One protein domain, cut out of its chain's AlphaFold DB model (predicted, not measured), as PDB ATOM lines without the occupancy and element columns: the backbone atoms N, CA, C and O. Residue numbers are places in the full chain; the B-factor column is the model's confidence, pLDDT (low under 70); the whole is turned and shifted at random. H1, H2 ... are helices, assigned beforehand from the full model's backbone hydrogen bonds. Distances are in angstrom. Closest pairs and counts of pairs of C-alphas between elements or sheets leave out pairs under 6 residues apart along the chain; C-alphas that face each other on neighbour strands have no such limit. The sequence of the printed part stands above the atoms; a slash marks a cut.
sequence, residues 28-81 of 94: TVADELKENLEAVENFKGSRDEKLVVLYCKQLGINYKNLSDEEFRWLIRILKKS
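This is residues 28 to 81 of the 94 residues of an uncharacterized protein of uncultured Clostridium sp (UniProt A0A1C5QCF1). What does the model look like at first sight? It is three helices in a row: H1 and H2 make a helical hairpin that opens as a narrow V, and H3 packs crosswise on H2, on the side away from H1. H2 is in the middle of the row, and residues 59 to 67 make the loop that leads from it to H3. What is printed, and how large is it? The printed part has 54 residues, with three named helices in the order H1, H2, H3 and no named strand, and the class is all helix, meaning that the named elements are helices. It is compact, with a radius of gyration of the C-alphas of 11.2 A, and spans 33 by 22 by 20 A.

How do the first two helices stand to each other? H1, residues 29 to 42, touches H2, residues 47 to 58, with residues 36 to 41 of H1 alone, and the closest C-alphas, those of Val 40 and Lys 50, are 5.6 A apart. They form a helical hairpin and run opposite ways at a steep tilt of 36 degrees, only just past shallow. Where does the third helix come in? H3, residues 68 to 79, touches H2 with residues 48 to 52 of H2 alone, and the closest C-alphas of the two, those of Val 52 and Ile 75, are 6.4 A apart. H2 and H3 are about perpendicular at 84 degrees, while H1 and H3 are apart. What do the backbone N and O atoms show? In H1, H2 and H3 every O i to N i+4 pair is within hydrogen-bond range.

Where does the first helix begin, and how long is it? H1 begins at C-alpha 29, at (130.296, 164.410, 129.233), and ends at residue 42, 20.4 A from first to last C-alpha. Where does the next helix run? H2 runs from Arg 47, with its C-alpha at (129.579, 142.919, 119.769), to Gln 58, over 16.6 A. Where does the last helix end? H3 runs from Asp 68 over 16.7 A to Lys 79, whose C-alpha is at (126.201, 148.232, 109.842).

How far does the printed part reach? The two C-alphas farthest apart, those of Thr 28 and Glu 69, are 34.1 A apart. Is there a cut, and how long are the links? The printed part has no cut; the link from H1 to H2, 4 residues, is tight, and that from H2 to H3, 9 residues, is short. How confident is the model? The mean pLDDT of the printed part is 87.4, with 82 for H1 and 92 for H3, and no printed residue is under 70.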
ATOM      1  N   THR A  28     129.737 165.493 133.975       78.38
ATOM      2  CA  THR A  28     130.546 165.815 132.802       78.38
ATOM      3  C   THR A  28     130.176 164.870 131.657       78.38
ATOM      4  O   THR A  28     129.746 163.737 131.875       78.38
ATOM      5  N   VAL A  29     130.432 165.285 130.414       74.94
ATOM      6  CA  VAL A  29     130.296 164.410 129.233       74.94
ATOM      7  C   VAL A  29     131.126 163.121 129.384       74.94
ATOM      8  O   VAL A  29     130.775 162.072 128.846       74.94
ATOM      9  N   ALA A  30     132.232 163.180 130.136       79.88
ATOM     10  CA  ALA A  30     133.060 162.018 130.433       79.88
ATOM     11  C   ALA A  30     132.376 161.038 131.400       79.88
ATOM     12  O   ALA A  30     132.495 159.828 131.203       79.88
ATOM     13  N   ASP A  31     131.643 161.537 132.399       83.25
ATOM     14  CA  ASP A  31     130.910 160.701 133.357       83.25
ATOM     15  C   ASP A  31     129.774 159.940 132.666       83.25
ATOM     16  O   ASP A  31     129.641 158.729 132.838       83.25
ATOM     17  N   GLU A  32     129.024 160.614 131.792       78.62
ATOM     18  CA  GLU A  32     127.969 159.987 130.985       78.62
ATOM     19  C   GLU A  32     128.537 158.930 130.033       78.62
ATOM     20  O   GLU A  32     127.989 157.836 129.883       78.62
ATOM     21  N   LEU A  33     129.674 159.223 129.392       81.75
ATOM     22  CA  LEU A  33     130.344 158.252 128.531       81.75
ATOM     23  C   LEU A  33     130.818 157.029 129.324       81.75
ATOM     24  O   LEU A  33     130.698 155.905 128.836       81.75
ATOM     25  N   LYS A  34     131.326 157.234 130.542       85.19
ATOM     26  CA  LYS A  34     131.754 156.152 131.429       85.19
ATOM     27  C   LYS A  34     130.580 155.257 131.823       85.19
ATOM     28  O   LYS A  34     130.669 154.045 131.646       85.19
ATOM     29  N   GLU A  35     129.459 155.834 132.249       84.38
ATOM     30  CA  GLU A  35     128.247 155.075 132.592       84.38
ATOM     31  C   GLU A  35     127.696 154.289 131.383       84.38
ATOM     32  O   GLU A  35     127.230 153.146 131.490       84.38
ATOM     33  N   ASN A  36     127.782 154.884 130.192       82.62
ATOM     34  CA  ASN A  36     127.402 154.227 128.948       82.62
ATOM     35  C   ASN A  36     128.284 153.006 128.651       82.62
ATOM     36  O   ASN A  36     127.759 151.959 128.269       82.62
ATOM     37  N   LEU A  37     129.599 153.108 128.866       83.31
ATOM     38  CA  LEU A  37     130.536 151.995 128.692       83.31
ATOM     39  C   LEU A  37     130.309 150.882 129.724       83.31
ATOM     40  O   LEU A  37     130.223 149.716 129.342       83.31
ATOM     41  N   GLU A  38     130.121 151.225 130.999       85.19
ATOM     42  CA  GLU A  38     129.854 150.252 132.070       85.19
ATOM     43  C   GLU A  38     128.574 149.444 131.803       85.19
ATOM     44  O   GLU A  38     128.519 148.226 131.999       85.19
ATOM     45  N   ALA A  39     127.525 150.086 131.289       81.25
ATOM     46  CA  ALA A  39     126.294 149.384 130.940       81.25
ATOM     47  C   ALA A  39     126.457 148.421 129.754       81.25
ATOM     48  O   ALA A  39     125.795 147.383 129.704       81.25
ATOM     49  N   VAL A  40     127.342 148.745 128.811       83.69
ATOM     50  CA  VAL A  40     127.657 147.893 127.657       83.69
ATOM     51  C   VAL A  40     128.530 146.704 128.060       83.69
ATOM     52  O   VAL A  40     128.372 145.608 127.514       83.69
ATOM     53  N   GLU A  41     129.429 146.882 129.030       81.88
ATOM     54  CA  GLU A  41     130.215 145.783 129.597       81.88
ATOM     55  C   GLU A  41     129.323 144.752 130.292       81.88
ATOM     56  O   GLU A  41     129.460 143.554 130.030       81.88
ATOM     57  N   ASN A  42     128.356 145.224 131.083       84.94
ATOM     58  CA  ASN A  42     127.397 144.382 131.797       84.94
ATOM     59  C   ASN A  42     126.365 143.699 130.884       84.94
ATOM     60  O   ASN A  42     125.763 142.692 131.267       84.94
ATOM     61  N   PHE A  43     126.148 144.215 129.672       85.44
ATOM     62  CA  PHE A  43     125.235 143.606 128.711       85.44
ATOM     63  C   PHE A  43     125.794 142.267 128.204       85.44
ATOM     64  O   PHE A  43     126.915 142.180 127.698       85.44
ATOM     65  N   LYS A  44     125.001 141.198 128.305       84.00
ATOM     66  CA  LYS A  44     125.341 139.895 127.724       84.00
ATOM     67  C   LYS A  44     124.809 139.843 126.296       84.00
ATOM     68  O   LYS A  44     123.602 139.822 126.101       84.00
ATOM     69  N   GLY A  45     125.708 139.815 125.319       87.50
ATOM     70  CA  GLY A  45     125.341 139.766 123.908       87.50
ATOM     71  C   GLY A  45     126.546 139.869 122.983       87.50
ATOM     72  O   GLY A  45     127.691 140.014 123.432       87.50
ATOM     73  N   SER A  46     126.284 139.788 121.683       88.25
ATOM     74  CA  SER A  46     127.308 139.950 120.654       88.25
ATOM     75  C   SER A  46     127.855 141.382 120.623       88.25
ATOM     76  O   SER A  46     127.263 142.321 121.160       88.25
ATOM     77  N   ARG A  47     128.994 141.581 119.952       85.81
ATOM     78  CA  ARG A  47     129.579 142.919 119.769       85.81
ATOM     79  C   ARG A  47     128.611 143.890 119.078       85.81
ATOM     80  O   ARG A  47     128.580 145.061 119.446       85.81
ATOM     81  N   ASP A  48     127.836 143.416 118.105       88.00
ATOM     82  CA  ASP A  48     126.869 144.250 117.380       88.00
ATOM     83  C   ASP A  48     125.717 144.683 118.295       88.00
ATOM     84  O   ASP A  48     125.325 145.845 118.282       88.00
ATOM     85  N   GLU A  49     125.221 143.775 119.137       89.50
ATOM     86  CA  GLU A  49     124.151 144.071 120.099       89.50
ATOM     87  C   GLU A  49     124.625 145.061 121.166       89.50
ATOM     88  O   GLU A  49     123.937 146.032 121.467       89.50
ATOM     89  N   LYS A  50     125.848 144.877 121.673       89.69
ATOM     90  CA  LYS A  50     126.505 145.819 122.586       89.69
ATOM     91  C   LYS A  50     126.618 147.225 121.996       89.69
ATOM     92  O   LYS A  50     126.355 148.206 122.689       89.69
ATOM     93  N   LEU A  51     126.979 147.328 120.717       87.12
ATOM     94  CA  LEU A  51     127.060 148.609 120.012       87.12
ATOM     95  C   LEU A  51     125.687 149.261 119.856       87.12
ATOM     96  O   LEU A  51     125.566 150.468 120.043       87.12
ATOM     97  N   VAL A  52     124.652 148.481 119.555       90.31
ATOM     98  CA  VAL A  52     123.280 148.997 119.468       90.31
ATOM     99  C   VAL A  52     122.836 149.560 120.813       90.31
ATOM    100  O   VAL A  52     122.355 150.685 120.863       90.31
ATOM    101  N   VAL A  53     123.072 148.831 121.908       90.31
ATOM    102  CA  VAL A  53     122.743 149.287 123.269       90.31
ATOM    103  C   VAL A  53     123.484 150.581 123.622       90.31
ATOM    104  O   VAL A  53     122.872 151.491 124.183       90.31
ATOM    105  N   LEU A  54     124.764 150.700 123.246       89.25
ATOM    106  CA  LEU A  54     125.543 151.931 123.425       89.25
ATOM    107  C   LEU A  54     124.900 153.119 122.696       89.25
ATOM    108  O   LEU A  54     124.692 154.174 123.292       89.25
ATOM    109  N   TYR A  55     124.569 152.937 121.415       88.94
ATOM    110  CA  TYR A  55     123.951 153.980 120.597       88.94
ATOM    111  C   TYR A  55     122.558 154.358 121.104       88.94
ATOM    112  O   TYR A  55     122.231 155.540 121.152       88.94
ATOM    113  N   CYS A  56     121.753 153.383 121.528       90.62
ATOM    114  CA  CYS A  56     120.455 153.637 122.142       90.62
ATOM    115  C   CYS A  56     120.599 154.522 123.383       90.62
ATOM    116  O   CYS A  56     119.923 155.543 123.469       90.62
ATOM    117  N   LYS A  57     121.533 154.204 124.291       87.25
ATOM    118  CA  LYS A  57     121.798 155.037 125.473       87.25
ATOM    119  C   LYS A  57     122.227 156.461 125.112       87.25
ATOM    120  O   LYS A  57     121.671 157.406 125.658       87.25
ATOM    121  N   GLN A  58     123.160 156.623 124.169       84.25
ATOM    122  CA  GLN A  58     123.618 157.947 123.720       84.25
ATOM    123  C   GLN A  58     122.499 158.796 123.105       84.25
ATOM    124  O   GLN A  58     122.505 160.014 123.240       84.25
ATOM    125  N   LEU A  59     121.545 158.158 122.424       86.88
ATOM    126  CA  LEU A  59     120.396 158.821 121.808       86.88
ATOM    127  C   LEU A  59     119.206 158.989 122.771       86.88
ATOM    128  O   LEU A  59     118.160 159.477 122.349       86.88
ATOM    129  N   GLY A  60     119.325 158.562 124.033       86.56
ATOM    130  CA  GLY A  60     118.226 158.590 125.007       86.56
ATOM    131  C   GLY A  60     117.103 157.584 124.718       86.56
ATOM    132  O   GLY A  60     115.996 157.718 125.233       86.56
ATOM    133  N   ILE A  61     117.366 156.568 123.896       90.19
ATOM    134  CA  ILE A  61     116.418 155.510 123.542       90.19
ATOM    135  C   ILE A  61     116.569 154.360 124.540       90.19
ATOM    136  O   ILE A  61     117.626 153.733 124.643       90.19
ATOM    137  N   ASN A  62     115.494 154.016 125.248       88.94
ATOM    138  CA  ASN A  62     115.483 152.809 126.069       88.94
ATOM    139  C   ASN A  62     115.357 151.567 125.172       88.94
ATOM    140  O   ASN A  62     114.291 151.306 124.619       88.94
ATOM    141  N   TYR A  63     116.427 150.776 125.067       86.25
ATOM    142  CA  TYR A  63     116.455 149.589 124.205       86.25
ATOM    143  C   TYR A  63     115.393 148.539 124.565       86.25
ATOM    144  O   TYR A  63     114.993 147.772 123.700       86.25
ATOM    145  N   LYS A  64     114.911 148.509 125.817       88.62
ATOM    146  CA  LYS A  64     113.845 147.587 126.252       88.62
ATOM    147  C   LYS A  64     112.489 147.891 125.615       88.62
ATOM    148  O   LYS A  64     111.609 147.041 125.651       88.62
ATOM    149  N   ASN A  65     112.323 149.095 125.069       92.75
ATOM    150  CA  ASN A  65     111.101 149.505 124.389       92.75
ATOM    151  C   ASN A  65     111.120 149.146 122.895       92.75
ATOM    152  O   ASN A  65     110.103 149.320 122.235       92.75
ATOM    153  N   LEU A  66     112.257 148.683 122.365       91.69
ATOM    154  CA  LEU A  66     112.360 148.219 120.985       91.69
ATOM    155  C   LEU A  66     111.813 146.794 120.896       91.69
ATOM    156  O   LEU A  66     112.191 145.920 121.677       91.69
ATOM    157  N   SER A  67     110.973 146.550 119.900       94.06
ATOM    158  CA  SER A  67     110.648 145.198 119.459       94.06
ATOM    159  C   SER A  67     111.875 144.505 118.855       94.06
ATOM    160  O   SER A  67     112.827 145.147 118.395       94.06
ATOM    161  N   ASP A  68     111.837 143.174 118.780       92.00
ATOM    162  CA  ASP A  68     112.899 142.386 118.141       92.00
ATOM    163  C   ASP A  68     113.140 142.802 116.681       92.00
ATOM    164  O   ASP A  68     114.269 142.758 116.185       92.00
ATOM    165  N   GLU A  69     112.082 143.207 115.976       95.44
ATOM    166  CA  GLU A  69     112.172 143.672 114.595       95.44
ATOM    167  C   GLU A  69     112.889 145.021 114.501       95.44
ATOM    168  O   GLU A  69     113.840 145.150 113.723       95.44
ATOM    169  N   GLU A  70     112.504 145.998 115.323       94.69
ATOM    170  CA  GLU A  70     113.169 147.305 115.379       94.69
ATOM    171  C   GLU A  70     114.639 147.160 115.769       94.69
ATOM    172  O   GLU A  70     115.517 147.756 115.142       94.69
ATOM    173  N   PHE A  71     114.933 146.302 116.748       92.31
ATOM    174  CA  PHE A  71     116.296 146.034 117.191       92.31
ATOM    175  C   PHE A  71     117.154 145.415 116.070       92.31
ATOM    176  O   PHE A  71     118.282 145.851 115.816       92.31
ATOM    177  N   ARG A  72     116.607 144.451 115.313       93.19
ATOM    178  CA  ARG A  72     117.281 143.862 114.138       93.19
ATOM    179  C   ARG A  72     117.487 144.873 113.016       93.19
ATOM    180  O   ARG A  72     118.547 144.871 112.378       93.19
ATOM    181  N   TRP A  73     116.504 145.728 112.757       95.12
ATOM    182  CA  TRP A  73     116.639 146.805 111.779       95.12
ATOM    183  C   TRP A  73     117.710 147.803 112.190       95.12
ATOM    184  O   TRP A  73     118.530 148.184 111.355       95.12
ATOM    185  N   LEU A  74     117.783 148.146 113.474       92.12
ATOM    186  CA  LEU A  74     118.796 149.045 114.001       92.12
ATOM    187  C   LEU A  74     120.207 148.472 113.816       92.12
ATOM    188  O   LEU A  74     121.085 149.175 113.317       92.12
ATOM    189  N   ILE A  75     120.415 147.174 114.074       91.56
ATOM    190  CA  ILE A  75     121.679 146.484 113.748       91.56
ATOM    191  C   ILE A  75     122.019 146.635 112.257       91.56
ATOM    192  O   ILE A  75     123.151 146.974 111.899       91.56
ATOM    193  N   ARG A  76     121.051 146.392 111.362       92.31
ATOM    194  CA  ARG A  76     121.256 146.490 109.904       92.31
ATOM    195  C   ARG A  76     121.583 147.914 109.454       92.31
ATOM    196  O   ARG A  76     122.427 148.084 108.575       92.31
ATOM    197  N   ILE A  77     120.927 148.915 110.035       91.31
ATOM    198  CA  ILE A  77     121.166 150.334 109.749       91.31
ATOM    199  C   ILE A  77     122.560 150.725 110.224       91.31
ATOM    200  O   ILE A  77     123.340 151.265 109.439       91.31
ATOM    201  N   LEU A  78     122.906 150.395 111.469       87.12
ATOM    202  CA  LEU A  78     124.207 150.731 112.034       87.12
ATOM    203  C   LEU A  78     125.335 150.123 111.201       87.12
ATOM    204  O   LEU A  78     126.274 150.839 110.869       87.12
ATOM    205  N   LYS A  79     125.211 148.872 110.736       87.50
ATOM    206  CA  LYS A  79     126.201 148.232 109.842       87.50
ATOM    207  C   LYS A  79     126.483 148.991 108.541       87.50
ATOM    208  O   LYS A  79     127.554 148.811 107.970       87.50
ATOM    209  N   LYS A  80     125.570 149.846 108.070       89.56
ATOM    210  CA  LYS A  80     125.797 150.707 106.892       89.56
ATOM    211  C   LYS A  80     126.675 151.924 107.210       89.56
ATOM    212  O   LYS A  80     127.165 152.582 106.295       89.56
ATOM    213  N   SER A  81     126.881 152.243 108.487       85.06
ATOM    214  CA  SER A  81     127.723 153.355 108.919       85.06
ATOM    215  C   SER A  81     129.204 153.068 108.683       85.06
ATOM    216  O   SER A  81     129.737 152.040 109.104       85.06
TER     217      SER A  81